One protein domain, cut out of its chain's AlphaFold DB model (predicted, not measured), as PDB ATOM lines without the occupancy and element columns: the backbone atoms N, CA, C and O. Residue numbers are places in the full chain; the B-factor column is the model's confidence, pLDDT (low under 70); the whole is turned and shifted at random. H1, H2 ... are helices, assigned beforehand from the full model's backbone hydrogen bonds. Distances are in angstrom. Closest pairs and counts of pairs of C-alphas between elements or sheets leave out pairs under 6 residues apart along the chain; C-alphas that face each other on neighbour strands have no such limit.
ATOM      1  N   VAL A  29     -57.588 -52.208 146.993       60.72
ATOM      2  CA  VAL A  29     -58.039 -52.339 148.383       60.72
ATOM      3  C   VAL A  29     -57.593 -51.144 149.229       60.72
ATOM      4  O   VAL A  29     -58.405 -50.575 149.952       60.72
ATOM      5  N   THR A  30     -56.341 -50.707 149.103       59.91
ATOM      6  CA  THR A  30     -55.783 -49.525 149.779       59.91
ATOM      7  C   THR A  30     -56.436 -48.236 149.278       59.91
ATOM      8  O   THR A  30     -56.756 -47.345 150.062       59.91
ATOM      9  N   LEU A  31     -56.712 -48.165 147.974       60.22
ATOM     10  CA  LEU A  31     -57.413 -47.054 147.325       60.22
ATOM     11  C   LEU A  31     -58.886 -46.976 147.778       60.22
ATOM     12  O   LEU A  31     -59.396 -45.891 148.062       60.22
ATOM     13  N   ALA A  32     -59.545 -48.129 147.942       57.94
ATOM     14  CA  ALA A  32     -60.879 -48.229 148.535       57.94
ATOM     15  C   ALA A  32     -60.886 -47.891 150.041       57.94
ATOM     16  O   ALA A  32     -61.797 -47.210 150.509       57.94
ATOM     17  N   LEU A  33     -59.861 -48.300 150.797       60.53
ATOM     18  CA  LEU A  33     -59.673 -47.951 152.213       60.53
ATOM     19  C   LEU A  33     -59.462 -46.447 152.420       60.53
ATOM     20  O   LEU A  33     -60.022 -45.880 153.356       60.53
ATOM     21  N   LEU A  34     -58.730 -45.776 151.527       55.84
ATOM     22  CA  LEU A  34     -58.514 -44.330 151.604       55.84
ATOM     23  C   LEU A  34     -59.820 -43.541 151.404       55.84
ATOM     24  O   LEU A  34     -60.027 -42.515 152.050       55.84
ATOM     25  N   ALA A  35     -60.744 -44.051 150.583       55.41
ATOM     26  CA  ALA A  35     -62.082 -43.475 150.444       55.41
ATOM     27  C   ALA A  35     -62.935 -43.637 151.724       55.41
ATOM     28  O   ALA A  35     -63.748 -42.766 152.031       55.41
ATOM     29  N   ILE A  36     -62.725 -44.708 152.500       56.38
ATOM     30  CA  ILE A  36     -63.450 -44.988 153.757       56.38
ATOM     31  C   ILE A  36     -63.046 -44.020 154.887       56.38
ATOM     32  O   ILE A  36     -63.858 -43.726 155.761       56.38
ATOM     33  N   ILE A  37     -61.837 -43.453 154.846       55.28
ATOM     34  CA  ILE A  37     -61.319 -42.541 155.887       55.28
ATOM     35  C   ILE A  37     -62.069 -41.182 155.923       55.28
ATOM     36  O   ILE A  37     -61.960 -40.439 156.896       55.28
ATOM     37  N   GLY A  38     -62.905 -40.864 154.924       52.44
ATOM     38  CA  GLY A  38     -63.681 -39.614 154.855       52.44
ATOM     39  C   GLY A  38     -65.103 -39.620 155.456       52.44
ATOM     40  O   GLY A  38     -65.764 -38.584 155.412       52.44
ATOM     41  N   ASP A  39     -65.610 -40.735 156.002       58.12
ATOM     42  CA  ASP A  39     -67.056 -40.933 156.287       58.12
ATOM     43  C   ASP A  39     -67.615 -40.186 157.529       58.12
ATOM     44  O   ASP A  39     -68.794 -40.287 157.860       58.12
ATOM     45  N   ALA A  40     -66.815 -39.372 158.226       53.22
ATOM     46  CA  ALA A  40     -67.172 -38.808 159.538       53.22
ATOM     47  C   ALA A  40     -68.358 -37.805 159.565       53.22
ATOM     48  O   ALA A  40     -68.753 -37.363 160.642       53.22
ATOM     49  N   ARG A  41     -68.935 -37.407 158.419       50.97
ATOM     50  CA  ARG A  41     -70.017 -36.390 158.348       50.97
ATOM     51  C   ARG A  41     -71.351 -36.886 157.782       50.97
ATOM     52  O   ARG A  41     -72.304 -36.112 157.713       50.97
ATOM     53  N   SER A  42     -71.457 -38.146 157.369       60.69
ATOM     54  CA  SER A  42     -72.601 -38.604 156.568       60.69
ATOM     55  C   SER A  42     -73.854 -38.986 157.372       60.69
ATOM     56  O   SER A  42     -74.909 -39.215 156.779       60.69
ATOM     57  N   GLU A  43     -73.801 -39.013 158.709       67.12
ATOM     58  CA  GLU A  43     -74.916 -39.492 159.545       67.12
ATOM     59  C   GLU A  43     -76.245 -38.763 159.291       67.12
ATOM     60  O   GLU A  43     -77.317 -39.376 159.277       67.12
ATOM     61  N   ASP A  44     -76.192 -37.446 159.087       69.62
ATOM     62  CA  ASP A  44     -77.382 -36.632 158.839       69.62
ATOM     63  C   ASP A  44     -78.006 -36.915 157.473       69.62
ATOM     64  O   ASP A  44     -79.232 -36.983 157.349       69.62
ATOM     65  N   LEU A  45     -77.162 -37.164 156.471       73.88
ATOM     66  CA  LEU A  45     -77.603 -37.556 155.143       73.88
ATOM     67  C   LEU A  45     -78.215 -38.960 155.173       73.88
ATOM     68  O   LEU A  45     -79.263 -39.187 154.571       73.88
ATOM     69  N   THR A  46     -77.624 -39.893 155.923       73.00
ATOM     70  CA  THR A  46     -78.111 -41.276 156.062       73.00
ATOM     71  C   THR A  46     -79.533 -41.333 156.624       73.00
ATOM     72  O   THR A  46     -80.366 -42.111 156.143       73.00
ATOM     73  N   ARG A  47     -79.870 -40.445 157.569       76.50
ATOM     74  CA  ARG A  47     -81.235 -40.313 158.116       76.50
ATOM     75  C   ARG A  47     -82.245 -39.861 157.053       76.50
ATOM     76  O   ARG A  47     -83.350 -40.396 157.002       76.50
ATOM     77  N   ALA A  48     -81.871 -38.922 156.184       75.12
ATOM     78  CA  ALA A  48     -82.727 -38.467 155.086       75.12
ATOM     79  C   ALA A  48     -82.827 -39.508 153.953       75.12
ATOM     80  O   ALA A  48     -83.901 -39.733 153.395       75.12
ATOM     81  N   MET A  49     -81.730 -40.201 153.639       73.06
ATOM     82  CA  MET A  49     -81.689 -41.244 152.611       73.06
ATOM     83  C   MET A  49     -82.597 -42.425 152.958       73.06
ATOM     84  O   MET A  49     -83.421 -42.824 152.136       73.06
ATOM     85  N   THR A  50     -82.501 -42.936 154.189       72.12
ATOM     86  CA  THR A  50     -83.307 -44.073 154.681       72.12
ATOM     87  C   THR A  50     -84.792 -43.744 154.856       72.12
ATOM     88  O   THR A  50     -85.613 -44.652 154.972       72.12
ATOM     89  N   ALA A  51     -85.170 -42.462 154.832       74.19
ATOM     90  CA  ALA A  51     -86.569 -42.043 154.789       74.19
ATOM     91  C   ALA A  51     -87.213 -42.233 153.400       74.19
ATOM     92  O   ALA A  51     -88.438 -42.197 153.278       74.19
ATOM     93  N   THR A  52     -86.418 -42.447 152.345       76.19
ATOM     94  CA  THR A  52     -86.927 -42.660 150.982       76.19
ATOM     95  C   THR A  52     -87.187 -44.141 150.718       76.19
ATOM     96  O   THR A  52     -86.329 -44.976 150.977       76.19
ATOM     97  N   ARG A  53     -88.300 -44.476 150.051       68.62
ATOM     98  CA  ARG A  53     -88.537 -45.840 149.526       68.62
ATOM     99  C   ARG A  53     -87.478 -46.307 148.517       68.62
ATOM    100  O   ARG A  53     -87.250 -47.501 148.387       68.62
ATOM    101  N   LEU A  54     -86.808 -45.371 147.838       71.19
ATOM    102  CA  LEU A  54     -85.704 -45.647 146.911       71.19
ATOM    103  C   LEU A  54     -84.460 -46.208 147.610       71.19
ATOM    104  O   LEU A  54     -83.575 -46.715 146.933       71.19
ATOM    105  N   ALA A  55     -84.376 -46.134 148.943       65.19
ATOM    106  CA  ALA A  55     -83.245 -46.687 149.678       65.19
ATOM    107  C   ALA A  55     -83.137 -48.216 149.528       65.19
ATOM    108  O   ALA A  55     -82.041 -48.750 149.662       65.19
ATOM    109  N   ILE A  56     -84.249 -48.890 149.207       69.38
ATOM    110  CA  ILE A  56     -84.339 -50.349 149.036       69.38
ATOM    111  C   ILE A  56     -83.635 -50.820 147.748       69.38
ATOM    112  O   ILE A  56     -83.375 -52.010 147.600       69.38
ATOM    113  N   LEU A  57     -83.320 -49.916 146.813       73.94
ATOM    114  CA  LEU A  57     -82.629 -50.275 145.574       73.94
ATOM    115  C   LEU A  57     -81.182 -50.736 145.843       73.94
ATOM    116  O   LEU A  57     -80.501 -50.150 146.694       73.94
ATOM    117  N   PRO A  58     -80.683 -51.736 145.089       66.31
ATOM    118  CA  PRO A  58     -79.306 -52.196 145.206       66.31
ATOM    119  C   PRO A  58     -78.353 -51.070 144.792       66.31
ATOM    120  O   PRO A  58     -78.411 -50.588 143.660       66.31
ATOM    121  N   ARG A  59     -77.488 -50.627 145.711       74.12
ATOM    122  CA  ARG A  59     -76.533 -49.536 145.473       74.12
ATOM    123  C   ARG A  59     -75.216 -49.761 146.211       74.12
ATOM    124  O   ARG A  59     -75.180 -50.420 147.247       74.12
ATOM    125  N   LEU A  60     -74.144 -49.153 145.713       65.81
ATOM    126  CA  LEU A  60     -72.882 -49.041 146.443       65.81
ATOM    127  C   LEU A  60     -73.048 -47.998 147.563       65.81
ATOM    128  O   LEU A  60     -73.130 -46.795 147.305       65.81
ATOM    129  N   VAL A  61     -73.122 -48.461 148.811       64.62
ATOM    130  CA  VAL A  61     -73.083 -47.607 150.008       64.62
ATOM    131  C   VAL A  61     -71.679 -47.692 150.616       64.62
ATOM    132  O   VAL A  61     -71.127 -48.795 150.669       64.62
ATOM    133  N   PRO A  62     -71.077 -46.573 151.065       57.62
ATOM    134  CA  PRO A  62     -69.844 -46.609 151.848       57.62
ATOM    135  C   PRO A  62     -69.954 -47.588 153.029       57.62
ATOM    136  O   PRO A  62     -70.965 -47.620 153.733       57.62
ATOM    137  N   ALA A  63     -68.918 -48.404 153.241       49.97
ATOM    138  CA  ALA A  63     -68.962 -49.536 154.170       49.97
ATOM    139  C   ALA A  63     -69.209 -49.139 155.640       49.97
ATOM    140  O   ALA A  63     -69.783 -49.921 156.391       49.97
ATOM    141  N   MET A  64     -68.826 -47.932 156.069       46.88
ATOM    142  CA  MET A  64     -68.989 -47.498 157.463       46.88
ATOM    143  C   MET A  64     -70.422 -46.998 157.758       46.88
ATOM    144  O   MET A  64     -70.949 -47.254 158.846       46.88
ATOM    145  N   GLN A  65     -71.140 -46.485 156.750       56.28
ATOM    146  CA  GLN A  65     -72.585 -46.226 156.843       56.28
ATOM    147  C   GLN A  65     -73.397 -47.500 157.120       56.28
ATOM    148  O   GLN A  65     -74.367 -47.449 157.881       56.28
ATOM    149  N   LEU A  66     -72.992 -48.648 156.564       53.47
ATOM    150  CA  LEU A  66     -73.652 -49.932 156.828       53.47
ATOM    151  C   LEU A  66     -73.558 -50.360 158.299       53.47
ATOM    152  O   LEU A  66     -74.511 -50.930 158.825       53.47
ATOM    153  N   LEU A  67     -72.428 -50.096 158.965       50.22
ATOM    154  CA  LEU A  67     -72.237 -50.453 160.376       50.22
ATOM    155  C   LEU A  67     -73.003 -49.502 161.308       50.22
ATOM    156  O   LEU A  67     -73.504 -49.924 162.349       50.22
ATOM    157  N   SER A  68     -73.177 -48.243 160.900       52.94
ATOM    158  CA  SER A  68     -74.002 -47.252 161.609       52.94
ATOM    159  C   SER A  68     -75.520 -47.417 161.396       52.94
ATOM    160  O   SER A  68     -76.309 -46.606 161.879       52.94
ATOM    161  N   ALA A  69     -75.963 -48.478 160.712       49.84
ATOM    162  CA  ALA A  69     -77.363 -48.718 160.357       49.84
ATOM    163  C   ALA A  69     -78.308 -48.991 161.549       49.84
ATOM    164  O   ALA A  69     -79.502 -49.232 161.349       49.84
ATOM    165  N   VAL A  70     -77.821 -48.911 162.792       57.03
ATOM    166  CA  VAL A  70     -78.685 -48.858 163.976       57.03
ATOM    167  C   VAL A  70     -79.478 -47.557 163.935       57.03
ATOM    168  O   VAL A  70     -78.992 -46.481 164.283       57.03
ATOM    169  N   ARG A  71     -80.740 -47.659 163.505       60.81
ATOM    170  CA  ARG A  71     -81.671 -46.531 163.508       60.81
ATOM    171  C   ARG A  71     -81.784 -45.999 164.946       60.81
ATOM    172  O   ARG A  71     -82.241 -46.739 165.822       60.81
ATOM    173  N   PRO A  72     -81.412 -44.736 165.216       62.59
ATOM    174  CA  PRO A  72     -81.516 -44.191 166.558       62.59
ATOM    175  C   PRO A  72     -82.988 -44.163 166.979       62.59
ATOM    176  O   PRO A  72     -83.864 -43.766 166.207       62.59
ATOM    177  N   ALA A  73     -83.267 -44.574 168.218       64.94
ATOM    178  CA  ALA A  73     -84.632 -44.644 168.747       64.94
ATOM    179  C   ALA A  73     -85.341 -43.277 168.741       64.94
ATOM    180  O   ALA A  73     -86.571 -43.199 168.755       64.94
ATOM    181  N   ARG A  74     -84.564 -42.186 168.731       67.31
ATOM    182  CA  ARG A  74     -85.037 -40.807 168.612       67.31
ATOM    183  C   ARG A  74     -84.063 -40.004 167.760       67.31
ATOM    184  O   ARG A  74     -82.857 -40.199 167.847       67.31
ATOM    185  N   LEU A  75     -84.597 -39.082 166.965       77.69
ATOM    186  CA  LEU A  75     -83.779 -38.134 166.210       77.69
ATOM    187  C   LEU A  75     -83.009 -37.204 167.168       77.69
ATOM    188  O   LEU A  75     -83.524 -36.903 168.254       77.69
ATOM    189  N   LEU A 163     -71.778 -50.745 136.503       89.44
ATOM    190  CA  LEU A 163     -70.672 -51.635 136.871       89.44
ATOM    191  C   LEU A 163     -71.007 -53.112 136.652       89.44
ATOM    192  O   LEU A 163     -70.147 -53.874 136.212       89.44
ATOM    193  N   PHE A 164     -72.247 -53.521 136.920       91.25
ATOM    194  CA  PHE A 164     -72.691 -54.890 136.674       91.25
ATOM    195  C   PHE A 164     -72.677 -55.229 135.175       91.25
ATOM    196  O   PHE A 164     -72.132 -56.258 134.776       91.25
ATOM    197  N   ILE A 165     -73.198 -54.329 134.334       92.06
ATOM    198  CA  ILE A 165     -73.170 -54.482 132.871       92.06
ATOM    199  C   ILE A 165     -71.723 -54.493 132.358       92.06
ATOM    200  O   ILE A 165     -71.368 -55.341 131.540       92.06
ATOM    201  N   ALA A 166     -70.866 -53.604 132.867       88.12
ATOM    202  CA  ALA A 166     -69.452 -53.556 132.497       88.12
ATOM    203  C   ALA A 166     -68.703 -54.843 132.885       88.12
ATOM    204  O   ALA A 166     -67.902 -55.350 132.102       88.12
ATOM    205  N   ALA A 167     -69.000 -55.423 134.052       87.56
ATOM    206  CA  ALA A 167     -68.406 -56.686 134.483       87.56
ATOM    207  C   ALA A 167     -68.761 -57.850 133.541       87.56
ATOM    208  O   ALA A 167     -67.890 -58.664 133.223       87.56
ATOM    209  N   ILE A 168     -70.006 -57.889 133.050       89.06
ATOM    210  CA  ILE A 168     -70.453 -58.862 132.043       89.06
ATOM    211  C   ILE A 168     -69.757 -58.604 130.702       89.06
ATOM    212  O   ILE A 168     -69.251 -59.543 130.089       89.06
ATOM    213  N   ALA A 169     -69.674 -57.343 130.266       91.38
ATOM    214  CA  ALA A 169     -69.022 -56.971 129.009       91.38
ATOM    215  C   ALA A 169     -67.531 -57.348 128.987       91.38
ATOM    216  O   ALA A 169     -67.009 -57.767 127.956       91.38
ATOM    217  N   TRP A 170     -66.850 -57.254 130.130       87.31
ATOM    218  CA  TRP A 170     -65.460 -57.685 130.274       87.31
ATOM    219  C   TRP A 170     -65.295 -59.182 130.577       87.31
ATOM    220  O   TRP A 170     -64.179 -59.600 130.874       87.31
ATOM    221  N   GLN A 171     -66.376 -59.971 130.544       86.56
ATOM    222  CA  GLN A 171     -66.379 -61.412 130.833       86.56
ATOM    223  C   GLN A 171     -65.740 -61.762 132.193       86.56
ATOM    224  O   GLN A 171     -65.165 -62.831 132.384       86.56
ATOM    225  N   ASN A 172     -65.854 -60.858 133.175       84.88
ATOM    226  CA  ASN A 172     -65.289 -61.032 134.512       84.88
ATOM    227  C   ASN A 172     -66.354 -61.570 135.475       84.88
ATOM    228  O   ASN A 172     -67.009 -60.807 136.189       84.88
ATOM    229  N   GLY A 173     -66.490 -62.897 135.534       86.00
ATOM    230  CA  GLY A 173     -67.434 -63.580 136.431       86.00
ATOM    231  C   GLY A 173     -67.324 -63.164 137.908       86.00
ATOM    232  O   GLY A 173     -68.336 -62.763 138.489       86.00
ATOM    233  N   PRO A 174     -66.121 -63.163 138.520       86.06
ATOM    234  CA  PRO A 174     -65.955 -62.758 139.918       86.06
ATOM    235  C   PRO A 174     -66.397 -61.312 140.188       86.06
ATOM    236  O   PRO A 174     -67.001 -61.033 141.222       86.06
ATOM    237  N   ALA A 175     -66.170 -60.396 139.239       85.12
ATOM    238  CA  ALA A 175     -66.558 -58.992 139.379       85.12
ATOM    239  C   ALA A 175     -68.076 -58.811 139.309       85.12
ATOM    240  O   ALA A 175     -68.644 -58.058 140.101       85.12
ATOM    241  N   ALA A 176     -68.742 -59.536 138.407       89.00
ATOM    242  CA  ALA A 176     -70.197 -59.514 138.302       89.00
ATOM    243  C   ALA A 176     -70.854 -60.049 139.586       89.00
ATOM    244  O   ALA A 176     -71.785 -59.431 140.106       89.00
ATOM    245  N   LEU A 177     -70.323 -61.147 140.141       90.75
ATOM    246  CA  LEU A 177     -70.787 -61.704 141.414       90.75
ATOM    247  C   LEU A 177     -70.548 -60.739 142.582       90.75
ATOM    248  O   LEU A 177     -71.455 -60.541 143.387       90.75
ATOM    249  N   ALA A 178     -69.381 -60.092 142.654       86.44
ATOM    250  CA  ALA A 178     -69.090 -59.102 143.692       86.44
ATOM    251  C   ALA A 178     -70.103 -57.943 143.669       86.44
ATOM    252  O   ALA A 178     -70.753 -57.665 144.677       86.44
ATOM    253  N   VAL A 179     -70.320 -57.315 142.508       88.69
ATOM    254  CA  VAL A 179     -71.269 -56.193 142.377       88.69
ATOM    255  C   VAL A 179     -72.702 -56.629 142.708       88.69
ATOM    256  O   VAL A 179     -73.432 -55.884 143.368       88.69
ATOM    257  N   ALA A 180     -73.097 -57.847 142.326       89.69
ATOM    258  CA  ALA A 180     -74.401 -58.403 142.682       89.69
ATOM    259  C   ALA A 180     -74.555 -58.592 144.202       89.69
ATOM    260  O   ALA A 180     -75.551 -58.142 144.774       89.69
ATOM    261  N   PHE A 181     -73.565 -59.183 144.880       89.62
ATOM    262  CA  PHE A 181     -73.596 -59.372 146.336       89.62
ATOM    263  C   PHE A 181     -73.561 -58.048 147.114       89.62
ATOM    264  O   PHE A 181     -74.252 -57.925 148.131       89.62
ATOM    265  N   MET A 182     -72.827 -57.043 146.630       86.06
ATOM    266  CA  MET A 182     -72.864 -55.672 147.159       86.06
ATOM    267  C   MET A 182     -74.256 -55.045 147.023       86.06
ATOM    268  O   MET A 182     -74.780 -54.478 147.985       86.06
ATOM    269  N   GLY A 183     -74.884 -55.185 145.851       85.38
ATOM    270  CA  GLY A 183     -76.241 -54.698 145.608       85.38
ATOM    271  C   GLY A 183     -77.271 -55.358 146.526       85.38
ATOM    272  O   GLY A 183     -78.061 -54.663 147.169       85.38
ATOM    273  N   ILE A 184     -77.221 -56.688 146.644       86.56
ATOM    274  CA  ILE A 184     -78.096 -57.476 147.525       86.56
ATOM    275  C   ILE A 184     -77.917 -57.045 148.985       86.56
ATOM    276  O   ILE A 184     -78.912 -56.797 149.669       86.56
ATOM    277  N   SER A 185     -76.671 -56.894 149.446       84.81
ATOM    278  CA  SER A 185     -76.361 -56.437 150.806       84.81
ATOM    279  C   SER A 185     -77.022 -55.085 151.113       84.81
ATOM    280  O   SER A 185     -77.764 -54.971 152.092       84.81
ATOM    281  N   SER A 186     -76.871 -54.094 150.225       81.56
ATOM    282  CA  SER A 186     -77.508 -52.777 150.382       81.56
ATOM    283  C   SER A 186     -79.037 -52.864 150.455       81.56
ATOM    284  O   SER A 186     -79.651 -52.225 151.315       81.56
ATOM    285  N   SER A 187     -79.663 -53.668 149.592       84.62
ATOM    286  CA  SER A 187     -81.119 -53.853 149.590       84.62
ATOM    287  C   SER A 187     -81.618 -54.501 150.884       84.62
ATOM    288  O   SER A 187     -82.591 -54.022 151.470       84.62
ATOM    289  N   LEU A 188     -80.940 -55.552 151.369       83.25
ATOM    290  CA  LEU A 188     -81.287 -56.235 152.622       83.25
ATOM    291  C   LEU A 188     -81.189 -55.289 153.821       83.25
ATOM    292  O   LEU A 188     -82.086 -55.261 154.665       83.25
ATOM    293  N   MET A 189     -80.132 -54.481 153.878       75.44
ATOM    294  CA  MET A 189     -79.879 -53.571 154.996       75.44
ATOM    295  C   MET A 189     -80.813 -52.362 154.973       75.44
ATOM    296  O   MET A 189     -81.318 -51.936 156.014       75.44
ATOM    297  N   SER A 190     -81.143 -51.850 153.786       72.88
ATOM    298  CA  SER A 190     -82.174 -50.822 153.666       72.88
ATOM    299  C   SER A 190     -83.561 -51.359 154.017       72.88
ATOM    300  O   SER A 190     -84.320 -50.692 154.730       72.88
ATOM    301  N   HIS A 191     -83.879 -52.586 153.605       74.56
ATOM    302  CA  HIS A 191     -85.127 -53.227 153.993       74.56
ATOM    303  C   HIS A 191     -85.191 -53.426 155.511       74.56
ATOM    304  O   HIS A 191     -86.190 -53.048 156.120       74.56
ATOM    305  N   ALA A 192     -84.109 -53.897 156.144       71.81
ATOM    306  CA  ALA A 192     -84.000 -54.015 157.599       71.81
ATOM    307  C   ALA A 192     -84.278 -52.678 158.304       71.81
ATOM    308  O   ALA A 192     -85.044 -52.635 159.265       71.81
ATOM    309  N   SER A 193     -83.762 -51.567 157.769       66.88
ATOM    310  CA  SER A 193     -83.960 -50.225 158.338       66.88
ATOM    311  C   SER A 193     -85.422 -49.745 158.379       66.88
ATOM    312  O   SER A 193     -85.720 -48.755 159.058       66.88
ATOM    313  N   SER A 194     -86.330 -50.417 157.660       66.31
ATOM    314  CA  SER A 194     -87.763 -50.096 157.621       66.31
ATOM    315  C   SER A 194     -88.570 -50.759 158.747       66.31
ATOM    316  O   SER A 194     -89.692 -50.328 159.020       66.31
ATOM    317  N   TRP A 195     -88.029 -51.779 159.422       61.84
ATOM    318  CA  TRP A 195     -88.754 -52.555 160.436       61.84
ATOM    319  C   TRP A 195     -88.409 -52.117 161.866       61.84
ATOM    320  O   TRP A 195     -87.329 -51.600 162.145       61.84
ATOM    321  N   ARG A 196     -89.350 -52.324 162.801       63.09
ATOM    322  CA  ARG A 196     -89.118 -52.095 164.238       63.09
ATOM    323  C   ARG A 196     -88.025 -53.048 164.756       63.09
ATOM    324  O   ARG A 196     -87.951 -54.178 164.269       63.09
ATOM    325  N   PRO A 197     -87.207 -52.628 165.740       63.31
ATOM    326  CA  PRO A 197     -86.152 -53.473 166.294       63.31
ATOM    327  C   PRO A 197     -86.758 -54.753 166.887       63.31
ATOM    328  O   PRO A 197     -87.643 -54.696 167.739       63.31
ATOM    329  N   GLY A 198     -86.308 -55.905 166.395       72.69
ATOM    330  CA  GLY A 198     -86.782 -57.234 166.781       72.69
ATOM    331  C   GLY A 198     -85.917 -58.333 166.159       72.69
ATOM    332  O   GLY A 198     -84.980 -58.045 165.417       72.69
ATOM    333  N   LEU A 199     -86.235 -59.604 166.415       72.12
ATOM    334  CA  LEU A 199     -85.405 -60.741 165.982       72.12
ATOM    335  C   LEU A 199     -85.201 -60.803 164.452       72.12
ATOM    336  O   LEU A 199     -84.106 -61.078 163.969       72.12
ATOM    337  N   ARG A 200     -86.246 -60.464 163.683       76.00
ATOM    338  CA  ARG A 200     -86.203 -60.422 162.211       76.00
ATOM    339  C   ARG A 200     -85.234 -59.360 161.685       76.00
ATOM    340  O   ARG A 200     -84.541 -59.607 160.708       76.00
ATOM    341  N   TYR A 201     -85.144 -58.210 162.357       76.38
ATOM    342  CA  TYR A 201     -84.191 -57.154 162.006       76.38
ATOM    343  C   TYR A 201     -82.745 -57.647 162.140       76.38
ATOM    344  O   TYR A 201     -81.951 -57.469 161.220       76.38
ATOM    345  N   GLY A 202     -82.426 -58.334 163.243       77.88
ATOM    346  CA  GLY A 202     -81.096 -58.905 163.462       77.88
ATOM    347  C   GLY A 202     -80.702 -59.919 162.384       77.88
ATOM    348  O   GLY A 202     -79.589 -59.859 161.867       77.88
ATOM    349  N   ALA A 203     -81.631 -60.789 161.978       82.44
ATOM    350  CA  ALA A 203     -81.390 -61.776 160.923       82.44
ATOM    351  C   ALA A 203     -81.144 -61.139 159.539       82.44
ATOM    352  O   ALA A 203     -80.231 -61.558 158.822       82.44
ATOM    353  N   LEU A 204     -81.912 -60.107 159.161       81.62
ATOM    354  CA  LEU A 204     -81.689 -59.389 157.897       81.62
ATOM    355  C   LEU A 204     -80.355 -58.630 157.885       81.62
ATOM    356  O   LEU A 204     -79.668 -58.607 156.867       81.62
ATOM    357  N   MET A 205     -79.966 -58.035 159.014       80.06
ATOM    358  CA  MET A 205     -78.672 -57.358 159.126       80.06
ATOM    359  C   MET A 205     -77.512 -58.355 159.041       80.06
ATOM    360  O   MET A 205     -76.554 -58.113 158.312       80.06
ATOM    361  N   ALA A 206     -77.617 -59.507 159.712       83.69
ATOM    362  CA  ALA A 206     -76.600 -60.557 159.651       83.69
ATOM    363  C   ALA A 206     -76.428 -61.115 158.227       83.69
ATOM    364  O   ALA A 206     -75.305 -61.225 157.738       83.69
ATOM    365  N   THR A 207     -77.531 -61.407 157.534       86.50
ATOM    366  CA  THR A 207     -77.496 -61.883 156.139       86.50
ATOM    367  C   THR A 207     -76.938 -60.827 155.178       86.50
ATOM    368  O   THR A 207     -76.136 -61.166 154.305       86.50
ATOM    369  N   GLY A 208     -77.269 -59.546 155.379       84.31
ATOM    370  CA  GLY A 208     -76.670 -58.429 154.643       84.31
ATOM    371  C   GLY A 208     -75.151 -58.340 154.825       84.31
ATOM    372  O   GLY A 208     -74.426 -58.227 153.835       84.31
ATOM    373  N   SER A 209     -74.659 -58.469 156.059       81.44
ATOM    374  CA  SER A 209     -73.221 -58.453 156.367       81.44
ATOM    375  C   SER A 209     -72.467 -59.642 155.763       81.44
ATOM    376  O   SER A 209     -71.377 -59.461 155.225       81.44
ATOM    377  N   VAL A 210     -73.053 -60.845 155.783       88.56
ATOM    378  CA  VAL A 210     -72.457 -62.040 155.151       88.56
ATOM    379  C   VAL A 210     -72.359 -61.872 153.633       88.56
ATOM    380  O   VAL A 210     -71.315 -62.166 153.052       88.56
ATOM    381  N   SER A 211     -73.404 -61.336 152.990       86.38
ATOM    382  CA  SER A 211     -73.368 -60.993 151.558       86.38
ATOM    383  C   SER A 211     -72.243 -60.001 151.250       86.38
ATOM    384  O   SER A 211     -71.557 -60.117 150.236       86.38
ATOM    385  N   LEU A 212     -72.008 -59.046 152.152       82.75
ATOM    386  CA  LEU A 212     -70.938 -58.066 152.005       82.75
ATOM    387  C   LEU A 212     -69.548 -58.713 152.121       82.75
ATOM    388  O   LEU A 212     -68.669 -58.443 151.305       82.75
ATOM    389  N   MET A 213     -69.356 -59.611 153.091       84.56
ATOM    390  CA  MET A 213     -68.112 -60.375 153.237       84.56
ATOM    391  C   MET A 213     -67.826 -61.228 151.995       84.56
ATOM    392  O   MET A 213     -66.705 -61.212 151.485       84.56
ATOM    393  N   LEU A 214     -68.839 -61.909 151.453       86.69
ATOM    394  CA  LEU A 214     -68.700 -62.699 150.228       86.69
ATOM    395  C   LEU A 214     -68.341 -61.827 149.016       86.69
ATOM    396  O   LEU A 214     -67.513 -62.218 148.190       86.69
ATOM    397  N   SER A 215     -68.903 -60.618 148.938       83.38
ATOM    398  CA  SER A 215     -68.526 -59.653 147.906       83.38
ATOM    399  C   SER A 215     -67.053 -59.251 147.988       83.38
ATOM    400  O   SER A 215     -66.415 -59.097 146.946       83.38
ATOM    401  N   ILE A 216     -66.513 -59.053 149.194       81.06
ATOM    402  CA  ILE A 216     -65.108 -58.666 149.387       81.06
ATOM    403  C   ILE A 216     -64.178 -59.797 148.932       81.06
ATOM    404  O   ILE A 216     -63.195 -59.540 148.239       81.06
ATOM    405  N   LEU A 217     -64.522 -61.050 149.247       82.69
ATOM    406  CA  LEU A 217     -63.762 -62.221 148.798       82.69
ATOM    407  C   LEU A 217     -63.713 -62.317 147.267       82.69
ATOM    408  O   LEU A 217     -62.645 -62.527 146.693       82.69
ATOM    409  N   MET A 218     -64.849 -62.104 146.597       80.81
ATOM    410  CA  MET A 218     -64.913 -62.114 145.130       80.81
ATOM    411  C   MET A 218     -64.099 -60.977 144.502       80.81
ATOM    412  O   MET A 218     -63.461 -61.180 143.466       80.81
ATOM    413  N   LEU A 219     -64.049 -59.803 145.144       76.06
ATOM    414  CA  LEU A 219     -63.254 -58.665 144.676       76.06
ATOM    415  C   LEU A 219     -61.746 -58.967 144.679       76.06
ATOM    416  O   LEU A 219     -61.037 -58.563 143.754       76.06
ATOM    417  N   GLY A 220     -61.276 -59.745 145.660       71.81
ATOM    418  CA  GLY A 220     -59.891 -60.217 145.744       71.81
ATOM    419  C   GLY A 220     -59.453 -61.096 144.567       71.81
ATOM    420  O   GLY A 220     -58.267 -61.143 144.254       71.81
ATOM    421  N   ASN A 221     -60.400 -61.731 143.866       81.38
ATOM    422  CA  ASN A 221     -60.144 -62.568 142.689       81.38
ATOM    423  C   ASN A 221     -60.526 -61.887 141.356       81.38
ATOM    424  O   ASN A 221     -60.507 -62.500 140.293       81.38
ATOM    425  N   CYS A 222     -60.909 -60.607 141.378       81.31
ATOM    426  CA  CYS A 222     -61.263 -59.881 140.156       81.31
ATOM    427  C   CYS A 222     -60.027 -59.506 139.333       81.31
ATOM    428  O   CYS A 222     -58.940 -59.353 139.885       81.31
ATOM    429  N   SER A 223     -60.189 -59.263 138.032       83.31
ATOM    430  CA  SER A 223     -59.125 -58.673 137.211       83.31
ATOM    431  C   SER A 223     -58.796 -57.239 137.648       83.31
ATOM    432  O   SER A 223     -59.651 -56.521 138.171       83.31
ATOM    433  N   TRP A 224     -57.561 -56.790 137.395       77.38
ATOM    434  CA  TRP A 224     -57.102 -55.430 137.719       77.38
ATOM    435  C   TRP A 224     -58.028 -54.342 137.156       77.38
ATOM    436  O   TRP A 224     -58.415 -53.418 137.869       77.38
ATOM    437  N   ARG A 225     -58.469 -54.499 135.900       79.25
ATOM    438  CA  ARG A 225     -59.390 -53.558 135.237       79.25
ATOM    439  C   ARG A 225     -60.711 -53.415 136.001       79.25
ATOM    440  O   ARG A 225     -61.163 -52.298 136.244       79.25
ATOM    441  N   ALA A 226     -61.295 -54.534 136.433       82.38
ATOM    442  CA  ALA A 226     -62.525 -54.525 137.218       82.38
ATOM    443  C   ALA A 226     -62.307 -53.905 138.609       82.38
ATOM    444  O   ALA A 226     -63.097 -53.056 139.024       82.38
ATOM    445  N   ARG A 227     -61.205 -54.248 139.294       81.50
ATOM    446  CA  ARG A 227     -60.860 -53.679 140.611       81.50
ATOM    447  C   ARG A 227     -60.743 -52.154 140.563       81.50
ATOM    448  O   ARG A 227     -61.353 -51.473 141.385       81.50
ATOM    449  N   VAL A 228     -60.026 -51.620 139.572       81.94
ATOM    450  CA  VAL A 228     -59.857 -50.170 139.383       81.94
ATOM    451  C   VAL A 228     -61.194 -49.488 139.082       81.94
ATOM    452  O   VAL A 228     -61.479 -48.440 139.654       81.94
ATOM    453  N   SER A 229     -62.048 -50.086 138.245       85.06
ATOM    454  CA  SER A 229     -63.358 -49.501 137.908       85.06
ATOM    455  C   SER A 229     -64.287 -49.364 139.122       85.06
ATOM    456  O   SER A 229     -64.944 -48.332 139.300       85.06
ATOM    457  N   ILE A 230     -64.293 -50.379 139.991       82.31
ATOM    458  CA  ILE A 230     -65.076 -50.395 141.226       82.31
ATOM    459  C   ILE A 230     -64.495 -49.367 142.203       82.31
ATOM    460  O   ILE A 230     -65.245 -48.557 142.745       82.31
ATOM    461  N   ALA A 231     -63.170 -49.327 142.376       79.31
ATOM    462  CA  ALA A 231     -62.510 -48.350 143.244       79.31
ATOM    463  C   ALA A 231     -62.773 -46.898 142.801       79.31
ATOM    464  O   ALA A 231     -63.177 -46.071 143.617       79.31
ATOM    465  N   LEU A 232     -62.631 -46.592 141.506       82.31
ATOM    466  CA  LEU A 232     -62.901 -45.257 140.958       82.31
ATOM    467  C   LEU A 232     -64.358 -44.840 141.183       82.31
ATOM    468  O   LEU A 232     -64.643 -43.715 141.591       82.31
ATOM    469  N   SER A 233     -65.282 -45.773 140.971       84.62
ATOM    470  CA  SER A 233     -66.704 -45.563 141.223       84.62
ATOM    471  C   SER A 233     -67.000 -45.230 142.685       84.62
ATOM    472  O   SER A 233     -67.788 -44.326 142.965       84.62
ATOM    473  N   TYR A 234     -66.336 -45.911 143.621       77.75
ATOM    474  CA  TYR A 234     -66.438 -45.605 145.046       77.75
ATOM    475  C   TYR A 234     -65.909 -44.207 145.378       77.75
ATOM    476  O   TYR A 234     -66.552 -43.501 146.151       77.75
ATOM    477  N   ILE A 235     -64.797 -43.777 144.777       78.88
ATOM    478  CA  ILE A 235     -64.257 -42.420 144.971       78.88
ATOM    479  C   ILE A 235     -65.262 -41.370 144.496       78.88
ATOM    480  O   ILE A 235     -65.568 -40.440 145.240       78.88
ATOM    481  N   VAL A 236     -65.818 -41.537 143.292       83.56
ATOM    482  CA  VAL A 236     -66.816 -40.610 142.732       83.56
ATOM    483  C   VAL A 236     -68.053 -40.534 143.624       83.56
ATOM    484  O   VAL A 236     -68.527 -39.439 143.932       83.56
ATOM    485  N   LEU A 237     -68.558 -41.681 144.085       79.31
ATOM    486  CA  LEU A 237     -69.693 -41.719 145.006       79.31
ATOM    487  C   LEU A 237     -69.365 -41.039 146.334       79.31
ATOM    488  O   LEU A 237     -70.172 -40.252 146.821       79.31
ATOM    489  N   ASN A 238     -68.189 -41.296 146.902       77.38
ATOM    490  CA  ASN A 238     -67.772 -40.702 148.168       77.38
ATOM    491  C   ASN A 238     -67.643 -39.175 148.068       77.38
ATOM    492  O   ASN A 238     -68.144 -38.458 148.932       77.38
ATOM    493  N   LEU A 239     -67.060 -38.670 146.976       80.44
ATOM    494  CA  LEU A 239     -67.006 -37.236 146.682       80.44
ATOM    495  C   LEU A 239     -68.410 -36.638 146.549       80.44
ATOM    496  O   LEU A 239     -68.684 -35.588 147.127       80.44
ATOM    497  N   LEU A 240     -69.321 -37.317 145.847       83.06
ATOM    498  CA  LEU A 240     -70.708 -36.870 145.717       83.06
ATOM    499  C   LEU A 240     -71.414 -36.808 147.081       83.06
ATOM    500  O   LEU A 240     -72.079 -35.818 147.387       83.06
ATOM    501  N   TYR A 241     -71.246 -37.833 147.920       77.69
ATOM    502  CA  TYR A 241     -71.785 -37.848 149.282       77.69
ATOM    503  C   TYR A 241     -71.200 -36.724 150.137       77.69
ATOM    504  O   TYR A 241     -71.944 -36.074 150.874       77.69
ATOM    505  N   TRP A 242     -69.903 -36.454 150.005       76.94
ATOM    506  CA  TRP A 242     -69.239 -35.372 150.722       76.94
ATOM    507  C   TRP A 242     -69.768 -33.999 150.306       76.94
ATOM    508  O   TRP A 242     -70.157 -33.212 151.174       76.94
ATOM    509  N   ILE A 243     -69.884 -33.743 149.000       83.00
ATOM    510  CA  ILE A 243     -70.455 -32.498 148.463       83.00
ATOM    511  C   ILE A 243     -71.861 -32.285 149.022       83.00
ATOM    512  O   ILE A 243     -72.182 -31.205 149.512       83.00
ATOM    513  N   VAL A 244     -72.691 -33.327 149.021       82.38
ATOM    514  CA  VAL A 244     -74.061 -33.240 149.538       82.38
ATOM    515  C   VAL A 244     -74.069 -33.051 151.058       82.38
ATOM    516  O   VAL A 244     -74.910 -32.317 151.565       82.38
ATOM    517  N   SER A 245     -73.119 -33.636 151.791       75.75
ATOM    518  CA  SER A 245     -72.990 -33.444 153.245       75.75
ATOM    519  C   SER A 245     -72.601 -32.014 153.643       75.75
ATOM    520  O   SER A 245     -72.887 -31.602 154.764       75.75
ATOM    521  N   MET A 246     -71.981 -31.247 152.737       81.56
ATOM    522  CA  MET A 246     -71.677 -29.830 152.963       81.56
ATOM    523  C   MET A 246     -72.904 -28.919 152.859       81.56
ATOM    524  O   MET A 246     -72.850 -27.773 153.303       81.56
ATOM    525  N   LEU A 247     -74.008 -29.393 152.273       82.50
ATOM    526  CA  LEU A 247     -75.225 -28.595 152.186       82.50
ATOM    527  C   LEU A 247     -75.883 -28.457 153.570       82.50
ATOM    528  O   LEU A 247     -75.857 -29.388 154.379       82.50
ATOM    529  N   PRO A 248     -76.535 -27.313 153.847       79.12
ATOM    530  CA  PRO A 248     -77.197 -27.096 155.125       79.12
ATOM    531  C   PRO A 248     -78.367 -28.077 155.300       79.12
ATOM    532  O   PRO A 248     -79.086 -28.386 154.344       79.12
ATOM    533  N   ARG A 249     -78.617 -28.513 156.545       76.31
ATOM    534  CA  ARG A 249     -79.615 -29.549 156.902       76.31
ATOM    535  C   ARG A 249     -81.024 -29.282 156.350       76.31
ATOM    536  O   ARG A 249     -81.778 -30.225 156.103       76.31
ATOM    537  N   ARG A 250     -81.372 -28.008 156.120       77.69
ATOM    538  CA  ARG A 250     -82.633 -27.573 155.491       77.69
ATOM    539  C   ARG A 250     -82.847 -28.132 154.083       77.69
ATOM    540  O   ARG A 250     -83.989 -28.320 153.691       77.69
ATOM    541  N   LEU A 251     -81.781 -28.433 153.336       80.00
ATOM    542  CA  LEU A 251     -81.880 -28.983 151.980       80.00
ATOM    543  C   LEU A 251     -82.056 -30.505 151.950       80.00
ATOM    544  O   LEU A 251     -82.346 -31.046 150.885       80.00
ATOM    545  N   PHE A 252     -81.901 -31.222 153.066       82.88
ATOM    546  CA  PHE A 252     -82.119 -32.676 153.097       82.88
ATOM    547  C   PHE A 252     -83.601 -33.049 153.119       82.88
ATOM    548  O   PHE A 252     -83.989 -34.107 152.618       82.88
TER     549      PHE A 252
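What this domain is: This is residues 29 to 75 and 163 to 252 of the 292 residues of an uncharacterized protein of Chaetomium globosum (strain ATCC 6205 / CBS 148.51 / DSM 1962 / NBRC 6347 / NRRL 1970) (UniProt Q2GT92). The model is a wedge of helices: the hairpin of H6 and H7 makes one arm, H8 with H1 alongside makes the other, and the two arms come together near H5 and the link from H7 to H8. Short helices H2, H3 and H4 and their links lie toward the wedge's open end. The printed part has 137 residues with eight named helices, H1 to H8 in chain order, and no named strand: all helix. It is compact, with a radius of gyration of the C-alphas of 15.4 A and spans of 46 by 36 by 24 A.

Where its parts are: Find C-alpha 29 at (-58.039, -52.339, 148.383), where H1 begins; it runs to residue 36. Next come H2, residues 43 to 49, H3, residues 53 to 56, and H4, residues 63 to 67. Beyond the cut, find H5, residues 163 to 169, H6, residues 173 to 192, 28.5 A long, and H7, residues 199 to 220, 32.6 A. H8, residues 224 to 245, 31.3 A, ends at C-alpha 245 (-72.990, -33.444, 153.245).

How they stand to each other: Start at H6 and H8, the hubs, touching three helices each. H6 and H7 touch as a hairpin, a shallow tilt of 20 degrees, opposite ways; their closest C-alphas, Ala 178 and Ser 215, are 4.3 A apart. H5 and H6 form another hairpin, closest at C-alphas 167 and 176, 5.1 A. H3 touches H6 at residues 186 to 191 alone, closest at C-alphas 56 and 187, 4.8 A. H8 touches H1 with residues 231 to 238 alone, 8 degrees, the same way; C-alphas 32 and 231 are closest, 5.5 A. H8 only just touches H2 and H5, with 3 pairs of C-alphas within 8 A each, closest at C-alphas 45 and 245, 6.5 A, and 167 and 226, 6.8 A. H4 is near H7. H1 and H7 are apart. In H1, H2, H5, H6, H7 and H8 every O i to N i+4 pair is within hydrogen-bond range; H4 has 0 of 1, but 2 of 2 O i to N i+3 pairs, and H3 is too short for an O i to N i+4 pair.

The domain as a whole: The two farthest C-alphas, Arg 74 and Gln 171, are 46.9 A apart. Residues 76 to 162 are not printed; C-alphas 75 and 163 are 34.9 A apart across this cut. Of the links printed whole, none is long. Look for low pLDDT, under 70, in 40 residues, among them 29 to 44, 60 to 74 and 193 to 197.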